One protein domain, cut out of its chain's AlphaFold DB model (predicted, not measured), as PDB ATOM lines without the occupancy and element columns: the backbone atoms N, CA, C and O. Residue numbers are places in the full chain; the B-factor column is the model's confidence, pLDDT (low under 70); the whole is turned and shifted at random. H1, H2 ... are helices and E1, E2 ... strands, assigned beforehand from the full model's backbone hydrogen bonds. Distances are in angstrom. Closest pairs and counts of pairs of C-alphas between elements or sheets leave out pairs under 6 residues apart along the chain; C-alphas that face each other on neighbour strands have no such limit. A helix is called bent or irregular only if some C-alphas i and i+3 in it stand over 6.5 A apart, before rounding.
ATOM      1  N   PHE A 734      -7.228 -25.610  40.175       88.94
ATOM      2  CA  PHE A 734      -7.600 -26.927  39.686       88.94
ATOM      3  C   PHE A 734      -7.069 -28.009  40.621       88.94
ATOM      4  O   PHE A 734      -5.894 -27.969  40.996       88.94
ATOM      5  N   ALA A 735      -7.906 -28.981  40.978       91.69
ATOM      6  CA  ALA A 735      -7.487 -30.148  41.749       91.69
ATOM      7  C   ALA A 735      -6.935 -31.242  40.821       91.69
ATOM      8  O   ALA A 735      -7.588 -31.629  39.856       91.69
ATOM      9  N   VAL A 736      -5.750 -31.764  41.124       93.50
ATOM     10  CA  VAL A 736      -5.165 -32.928  40.451       93.50
ATOM     11  C   VAL A 736      -5.433 -34.153  41.315       93.50
ATOM     12  O   VAL A 736      -4.905 -34.261  42.426       93.50
ATOM     13  N   VAL A 737      -6.277 -35.050  40.813       93.06
ATOM     14  CA  VAL A 737      -6.762 -36.233  41.529       93.06
ATOM     15  C   VAL A 737      -6.085 -37.468  40.963       93.06
ATOM     16  O   VAL A 737      -6.216 -37.768  39.777       93.06
ATOM     17  N   ASP A 738      -5.367 -38.191  41.814       90.62
ATOM     18  CA  ASP A 738      -4.772 -39.464  41.441       90.62
ATOM     19  C   ASP A 738      -5.788 -40.602  41.563       90.62
ATOM     20  O   ASP A 738      -6.374 -40.809  42.630       90.62
ATOM     21  N   ILE A 739      -5.954 -41.343  40.463       88.62
ATOM     22  CA  ILE A 739      -6.840 -42.508  40.340       88.62
ATOM     23  C   ILE A 739      -6.099 -43.859  40.297       88.62
ATOM     24  O   ILE A 739      -6.695 -44.915  40.071       88.62
ATOM     25  N   SER A 740      -4.784 -43.849  40.520       82.81
ATOM     26  CA  SER A 740      -3.922 -45.037  40.469       82.81
ATOM     27  C   SER A 740      -4.335 -46.105  41.479       82.81
ATOM     28  O   SER A 740      -4.476 -45.832  42.668       82.81
ATOM     29  N   GLY A 741      -4.478 -47.353  41.027       73.38
ATOM     30  CA  GLY A 741      -4.825 -48.472  41.911       73.38
ATOM     31  C   GLY A 741      -6.195 -48.331  42.589       73.38
ATOM     32  O   GLY A 741      -6.398 -48.905  43.657       73.38
ATOM     33  N   GLY A 742      -7.110 -47.548  42.004       70.44
ATOM     34  CA  GLY A 742      -8.464 -47.331  42.521       70.44
ATOM     35  C   GLY A 742      -8.568 -46.290  43.641       70.44
ATOM     36  O   GLY A 742      -9.640 -46.156  44.234       70.44
ATOM     37  N   ARG A 743      -7.489 -45.552  43.950       76.69
ATOM     38  CA  ARG A 743      -7.541 -44.421  44.894       76.69
ATOM     39  C   ARG A 743      -8.250 -43.211  44.281       76.69
ATOM     40  O   ARG A 743      -8.474 -43.174  43.080       76.69
ATOM     41  N   GLN A 744      -8.644 -42.244  45.105       85.88
ATOM     42  CA  GLN A 744      -9.177 -40.950  44.658       85.88
ATOM     43  C   GLN A 744      -8.673 -39.870  45.610       85.88
ATOM     44  O   GLN A 744      -9.384 -39.414  46.507       85.88
ATOM     45  N   GLU A 745      -7.401 -39.517  45.462       87.06
ATOM     46  CA  GLU A 745      -6.724 -38.591  46.367       87.06
ATOM     47  C   GLU A 745      -6.238 -37.357  45.613       87.06
ATOM     48  O   GLU A 745      -5.647 -37.453  44.539       87.06
ATOM     49  N   VAL A 746      -6.476 -36.176  46.185       90.81
ATOM     50  CA  VAL A 746      -5.938 -34.925  45.642       90.81
ATOM     51  C   VAL A 746      -4.457 -34.846  45.999       90.81
ATOM     52  O   VAL A 746      -4.106 -34.567  47.147       90.81
ATOM     53  N   ILE A 747      -3.592 -35.058  45.010       90.94
ATOM     54  CA  ILE A 747      -2.133 -34.994  45.181       90.94
ATOM     55  C   ILE A 747      -1.600 -33.565  45.014       90.94
ATOM     56  O   ILE A 747      -0.581 -33.187  45.601       90.94
ATOM     57  N   GLU A 748      -2.298 -32.733  44.237       90.69
ATOM     58  CA  GLU A 748      -1.859 -31.371  43.945       90.69
ATOM     59  C   GLU A 748      -3.016 -30.415  43.625       90.69
ATOM     60  O   GLU A 748      -4.063 -30.820  43.129       90.69
ATOM     61  N   THR A 749      -2.807 -29.123  43.874       89.00
ATOM     62  CA  THR A 749      -3.649 -28.016  43.403       89.00
ATOM     63  C   THR A 749      -2.826 -27.061  42.540       89.00
ATOM     64  O   THR A 749      -1.740 -26.641  42.947       89.00
ATOM     65  N   LEU A 750      -3.336 -26.696  41.363       86.00
ATOM     66  CA  LEU A 750      -2.646 -25.845  40.388       86.00
ATOM     67  C   LEU A 750      -3.450 -24.591  40.060       86.00
ATOM     68  O   LEU A 750      -4.667 -24.651  39.942       86.00
ATOM     69  N   GLU A 751      -2.782 -23.455  39.879       80.75
ATOM     70  CA  GLU A 751      -3.439 -22.219  39.449       80.75
ATOM     71  C   GLU A 751      -3.888 -22.308  37.972       80.75
ATOM     72  O   GLU A 751      -3.203 -22.924  37.148       80.75
ATOM     73  N   MET A 752      -5.018 -21.684  37.617       78.69
ATOM     74  CA  MET A 752      -5.603 -21.724  36.266       78.69
ATOM     75  C   MET A 752      -4.618 -21.290  35.179       78.69
ATOM     76  O   MET A 752      -4.596 -21.887  34.105       78.69
ATOM     77  N   SER A 753      -3.766 -20.296  35.441       74.38
ATOM     78  CA  SER A 753      -2.749 -19.858  34.474       74.38
ATOM     79  C   SER A 753      -1.715 -20.939  34.135       74.38
ATOM     80  O   SER A 753      -1.034 -20.831  33.114       74.38
ATOM     81  N   ARG A 754      -1.582 -21.977  34.972       77.56
ATOM     82  CA  ARG A 754      -0.582 -23.044  34.832       77.56
ATOM     83  C   ARG A 754      -1.110 -24.320  34.191       77.56
ATOM     84  O   ARG A 754      -0.296 -25.136  33.747       77.56
ATOM     85  N   THR A 755      -2.427 -24.501  34.137       80.75
ATOM     86  CA  THR A 755      -3.050 -25.728  33.619       80.75
ATOM     87  C   THR A 755      -2.608 -25.999  32.186       80.75
ATOM     88  O   THR A 755      -2.114 -27.081  31.903       80.75
ATOM     89  N   THR A 756      -2.584 -24.977  31.330       74.75
ATOM     90  CA  THR A 756      -2.141 -25.066  29.929       74.75
ATOM     91  C   THR A 756      -0.742 -25.678  29.753       74.75
ATOM     92  O   THR A 756      -0.459 -26.312  28.743       74.75
ATOM     93  N   PHE A 757       0.152 -25.533  30.732       73.88
ATOM     94  CA  PHE A 757       1.529 -26.029  30.631       73.88
ATOM     95  C   PHE A 757       1.722 -27.436  31.209       73.88
ATOM     96  O   PHE A 757       2.786 -28.027  31.026       73.88
ATOM     97  N   THR A 758       0.744 -27.953  31.957       80.69
ATOM     98  CA  THR A 758       0.928 -29.138  32.816       80.69
ATOM     99  C   THR A 758      -0.226 -30.133  32.765       80.69
ATOM    100  O   THR A 758       0.019 -31.334  32.831       80.69
ATOM    101  N   LEU A 759      -1.457 -29.646  32.637       85.44
ATOM    102  CA  LEU A 759      -2.692 -30.415  32.610       85.44
ATOM    103  C   LEU A 759      -3.316 -30.302  31.220       85.44
ATOM    104  O   LEU A 759      -4.057 -29.373  30.911       85.44
ATOM    105  N   TYR A 760      -2.972 -31.254  30.366       83.19
ATOM    106  CA  TYR A 760      -3.605 -31.452  29.073       83.19
ATOM    107  C   TYR A 760      -3.792 -32.946  28.859       83.19
ATOM    108  O   TYR A 760      -2.908 -33.726  29.214       83.19
ATOM    109  N   GLU A 761      -4.935 -33.340  28.306       82.06
ATOM    110  CA  GLU A 761      -5.288 -34.749  28.115       82.06
ATOM    111  C   GLU A 761      -4.227 -35.490  27.291       82.06
ATOM    112  O   GLU A 761      -3.665 -34.953  26.333       82.06
ATOM    113  N   GLY A 762      -3.880 -36.707  27.717       79.38
ATOM    114  CA  GLY A 762      -2.779 -37.497  27.149       79.38
ATOM    115  C   GLY A 762      -1.370 -37.001  27.515       79.38
ATOM    116  O   GLY A 762      -0.378 -37.659  27.186       79.38
ATOM    117  N   GLY A 763      -1.266 -35.860  28.201       85.38
ATOM    118  CA  GLY A 763      -0.029 -35.280  28.708       85.38
ATOM    119  C   GLY A 763       0.580 -36.062  29.870       85.38
ATOM    120  O   GLY A 763      -0.112 -36.782  30.586       85.38
ATOM    121  N   ILE A 764       1.887 -35.884  30.088       89.75
ATOM    122  CA  ILE A 764       2.583 -36.395  31.272       89.75
ATOM    123  C   ILE A 764       2.720 -35.277  32.302       89.75
ATOM    124  O   ILE A 764       3.521 -34.352  32.151       89.75
ATOM    125  N   PHE A 765       1.967 -35.422  33.381       92.00
ATOM    126  CA  PHE A 765       2.147 -34.695  34.625       92.00
ATOM    127  C   PHE A 765       3.250 -35.369  35.455       92.00
ATOM    128  O   PHE A 765       3.366 -36.589  35.457       92.00
ATOM    129  N   ILE A 766       4.101 -34.608  36.147       91.56
ATOM    130  CA  ILE A 766       5.171 -35.181  36.981       91.56
ATOM    131  C   ILE A 766       4.976 -34.713  38.416       91.56
ATOM    132  O   ILE A 766       4.871 -33.512  38.659       91.56
ATOM    133  N   HIS A 767       4.960 -35.656  39.353       92.38
ATOM    134  CA  HIS A 767       4.830 -35.393  40.781       92.38
ATOM    135  C   HIS A 767       5.828 -36.262  41.553       92.38
ATOM    136  O   HIS A 767       5.874 -37.476  41.353       92.38
ATOM    137  N   GLN A 768       6.659 -35.655  42.408       92.62
ATOM    138  CA  GLN A 768       7.759 -36.342  43.110       92.62
ATOM    139  C   GLN A 768       8.752 -37.060  42.170       92.62
ATOM    140  O   GLN A 768       9.334 -38.088  42.524       92.62
ATOM    141  N   GLY A 769       8.952 -36.536  40.957       90.62
ATOM    142  CA  GLY A 769       9.773 -37.147  39.906       90.62
ATOM    143  C   GLY A 769       9.135 -38.362  39.218       90.62
ATOM    144  O   GLY A 769       9.775 -38.984  38.368       90.62
ATOM    145  N   LEU A 770       7.892 -38.708  39.565       90.75
ATOM    146  CA  LEU A 770       7.148 -39.823  38.985       90.75
ATOM    147  C   LEU A 770       6.172 -39.325  37.909       90.75
ATOM    148  O   LEU A 770       5.490 -38.326  38.141       90.75
ATOM    149  N   PRO A 771       6.094 -39.990  36.743       90.88
ATOM    150  CA  PRO A 771       5.185 -39.589  35.680       90.88
ATOM    151  C   PRO A 771       3.763 -40.122  35.905       90.88
ATOM    152  O   PRO A 771       3.554 -41.286  36.247       90.88
ATOM    153  N   TYR A 772       2.793 -39.258  35.643       90.81
ATOM    154  CA  TYR A 772       1.364 -39.526  35.647       90.81
ATOM    155  C   TYR A 772       0.778 -39.107  34.300       90.81
ATOM    156  O   TYR A 772       1.060 -38.017  33.805       90.81
ATOM    157  N   LEU A 773      -0.028 -39.968  33.698       88.19
ATOM    158  CA  LEU A 773      -0.776 -39.673  32.488       88.19
ATOM    159  C   LEU A 773      -2.054 -38.918  32.860       88.19
ATOM    160  O   LEU A 773      -2.837 -39.399  33.677       88.19
ATOM    161  N   VAL A 774      -2.277 -37.758  32.248       89.19
ATOM    162  CA  VAL A 774      -3.528 -37.003  32.394       89.19
ATOM    163  C   VAL A 774      -4.610 -37.698  31.570       89.19
ATOM    164  O   VAL A 774      -4.531 -37.731  30.339       89.19
ATOM    165  N   LYS A 775      -5.600 -38.275  32.253       83.56
ATOM    166  CA  LYS A 775      -6.716 -39.007  31.637       83.56
ATOM    167  C   LYS A 775      -7.862 -38.093  31.236       83.56
ATOM    168  O   LYS A 775      -8.430 -38.284  30.171       83.56
ATOM    169  N   GLU A 776      -8.164 -37.117  32.080       84.62
ATOM    170  CA  GLU A 776      -9.294 -36.206  31.915       84.62
ATOM    171  C   GLU A 776      -8.911 -34.828  32.455       84.62
ATOM    172  O   GLU A 776      -8.226 -34.734  33.482       84.62
ATOM    173  N   PHE A 777      -9.344 -33.768  31.771       85.12
ATOM    174  CA  PHE A 777      -9.160 -32.386  32.212       85.12
ATOM    175  C   PHE A 777     -10.456 -31.580  32.050       85.12
ATOM    176  O   PHE A 777     -10.803 -31.161  30.945       85.12
ATOM    177  N   ASP A 778     -11.143 -31.306  33.163       84.06
ATOM    178  CA  ASP A 778     -12.395 -30.545  33.169       84.06
ATOM    179  C   ASP A 778     -12.174 -29.096  33.640       84.06
ATOM    180  O   ASP A 778     -11.795 -28.820  34.783       84.06
ATOM    181  N   VAL A 779     -12.439 -28.144  32.740       82.56
ATOM    182  CA  VAL A 779     -12.311 -26.697  32.995       82.56
ATOM    183  C   VAL A 779     -13.489 -26.106  33.766       82.56
ATOM    184  O   VAL A 779     -13.309 -25.106  34.466       82.56
ATOM    185  N   ASN A 780     -14.678 -26.695  33.660       83.75
ATOM    186  CA  ASN A 780     -15.879 -26.198  34.327       83.75
ATOM    187  C   ASN A 780     -15.865 -26.567  35.813       83.75
ATOM    188  O   ASN A 780     -16.039 -25.689  36.661       83.75
ATOM    189  N   ASP A 781     -15.594 -27.838  36.107       85.94
ATOM    190  CA  ASP A 781     -15.544 -28.382  37.470       85.94
ATOM    191  C   ASP A 781     -14.150 -28.252  38.114       85.94
ATOM    192  O   ASP A 781     -13.989 -28.494  39.311       85.94
ATOM    193  N   LYS A 782     -13.154 -27.785  37.346       89.19
ATOM    194  CA  LYS A 782     -11.794 -27.433  37.793       89.19
ATOM    195  C   LYS A 782     -11.027 -28.610  38.400       89.19
ATOM    196  O   LYS A 782     -10.431 -28.494  39.476       89.19
ATOM    197  N   PHE A 783     -10.981 -29.738  37.698       91.06
ATOM    198  CA  PHE A 783     -10.162 -30.881  38.106       91.06
ATOM    199  C   PHE A 783      -9.454 -31.557  36.928       91.06
ATOM    200  O   PHE A 783      -9.813 -31.379  35.767       91.06
ATOM    201  N   ALA A 784      -8.423 -32.338  37.245       90.56
ATOM    202  CA  ALA A 784      -7.768 -33.252  36.321       90.56
ATOM    203  C   ALA A 784      -7.603 -34.623  36.976       90.56
ATOM    204  O   ALA A 784      -7.112 -34.705  38.105       90.56
ATOM    205  N   LEU A 785      -7.972 -35.687  36.263       89.50
ATOM    206  CA  LEU A 785      -7.723 -37.061  36.697       89.50
ATOM    207  C   LEU A 785      -6.396 -37.537  36.122       89.50
ATOM    208  O   LEU A 785      -6.155 -37.430  34.915       89.50
ATOM    209  N   VAL A 786      -5.536 -38.074  36.981       90.56
ATOM    210  CA  VAL A 786      -4.210 -38.547  36.589       90.56
ATOM    211  C   VAL A 786      -3.977 -39.980  37.049       90.56
ATOM    212  O   VAL A 786      -4.373 -40.368  38.144       90.56
ATOM    213  N   GLU A 787      -3.321 -40.776  36.209       87.38
ATOM    214  CA  GLU A 787      -2.983 -42.174  36.489       87.38
ATOM    215  C   GLU A 787      -1.466 -42.354  36.426       87.38
ATOM    216  O   GLU A 787      -0.813 -41.913  35.480       87.38
ATOM    217  N   ARG A 788      -0.875 -43.005  37.427       87.19
ATOM    218  CA  ARG A 788       0.560 -43.269  37.476       87.19
ATOM    219  C   ARG A 788       0.944 -44.251  36.383       87.19
ATOM    220  O   ARG A 788       0.379 -45.334  36.268       87.19
ATOM    221  N   VAL A 789       1.967 -43.881  35.626       85.31
ATOM    222  CA  VAL A 789       2.495 -44.685  34.522       85.31
ATOM    223  C   VAL A 789       3.995 -44.870  34.687       85.31
ATOM    224  O   VAL A 789       4.656 -44.102  35.385       85.31
ATOM    225  N   ASN A 790       4.569 -45.878  34.032       82.62
ATOM    226  CA  ASN A 790       6.024 -45.992  33.917       82.62
ATOM    227  C   ASN A 790       6.468 -45.840  32.463       82.62
ATOM    228  O   ASN A 790       6.677 -46.822  31.749       82.62
ATOM    229  N   VAL A 791       6.604 -44.587  32.027       80.69
ATOM    230  CA  VAL A 791       7.027 -44.244  30.667       80.69
ATOM    231  C   VAL A 791       8.419 -43.623  30.629       80.69
ATOM    232  O   VAL A 791       8.804 -42.815  31.477       80.69
ATOM    233  N   ASP A 792       9.170 -43.961  29.585       78.00
ATOM    234  CA  ASP A 792      10.518 -43.424  29.355       78.00
ATOM    235  C   ASP A 792      10.540 -42.102  28.568       78.00
ATOM    236  O   ASP A 792      11.612 -41.583  28.245       78.00
TER     237      ASP A 792
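This is residues 734 to 792 of the 1058 residues of an uncharacterized protein of Pichia kudriavzevii (UniProt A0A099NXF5). A single five-stranded sheet, strongly twisted and curled like part of a barrel, makes the body of this domain, and the curl stays open between its edge strands E2 and E3. One short helix, H1, sits on the sheet near the first residue of E1 and the last of E2. The printed part has 59 residues with named elements in the order E1, E2, H1, E3, E4, E5. The sheet runs E2, E1, E5, E4, E3 and is mixed, and the class is mostly strand. The whole is compact and rounded, with a radius of gyration of the C-alphas of 10.4 A and spans of 28 by 23 by 18 A.

In the sheet, E1, residues 734 to 738, and E5, residues 783 to 788, are parallel inner strands at 28 degrees, with N 784 and O 735 2.8 A apart. E2, residues 745 to 751, is an edge strand and forms an antiparallel hairpin with E1 at 153 degrees; N 736 and O 748 are 2.8 A apart. On the other side of E5 is E4, residues 770 to 778, antiparallel to it at 148 degrees, with N 775 and O 785 2.8 A apart. E4 bends by 62 degrees at residue 775. E3, residues 764 to 767, is the other edge strand and forms a hairpin with E4 at 119 degrees; N 772 and O 765 are 2.7 A apart. E3, E4 and E5 form a meander, each strand the antiparallel neighbour of the one before. E2 and E3 are only just apart, their closest C-alphas 8.2 A from each other. H1, residues 752 to 758, is on the sheet at a height over the sheet of 7.6 A, over none of the strands, but only just: 2 of its C-alphas fall on E2. The closest C-alphas of H1 and E1 are those of Met 752 and Phe 734, 6.5 A apart; those of H1 and E3 are Thr 758 and Phe 765, 6.0 A apart. H1 is only just irregular, with C-alphas 753 and 756 6.9 A apart; 1 of 3 O i to N i+4 pairs is within hydrogen-bond range, and 3 of 4 O i to N i+3 pairs.

E1 begins at C-alpha 734, (-7.600, -26.927, 39.686), and is 13.0 A long. E2 measures 18.1 A, H1 10.5 A and E3 9.8 A. E4, the longest strand, measures 22.4 A from C-alpha 770 at (7.148, -39.823, 38.985). E5 measures 16.4 A and ends at C-alpha 788, (0.560, -43.269, 37.476).

The two C-alphas farthest apart, those of Asn 780 and Asp 792, are 31.9 A from each other. The printed part has no cut and no long link. The mean pLDDT of the printed part is 85.5, and no printed residue is under 70.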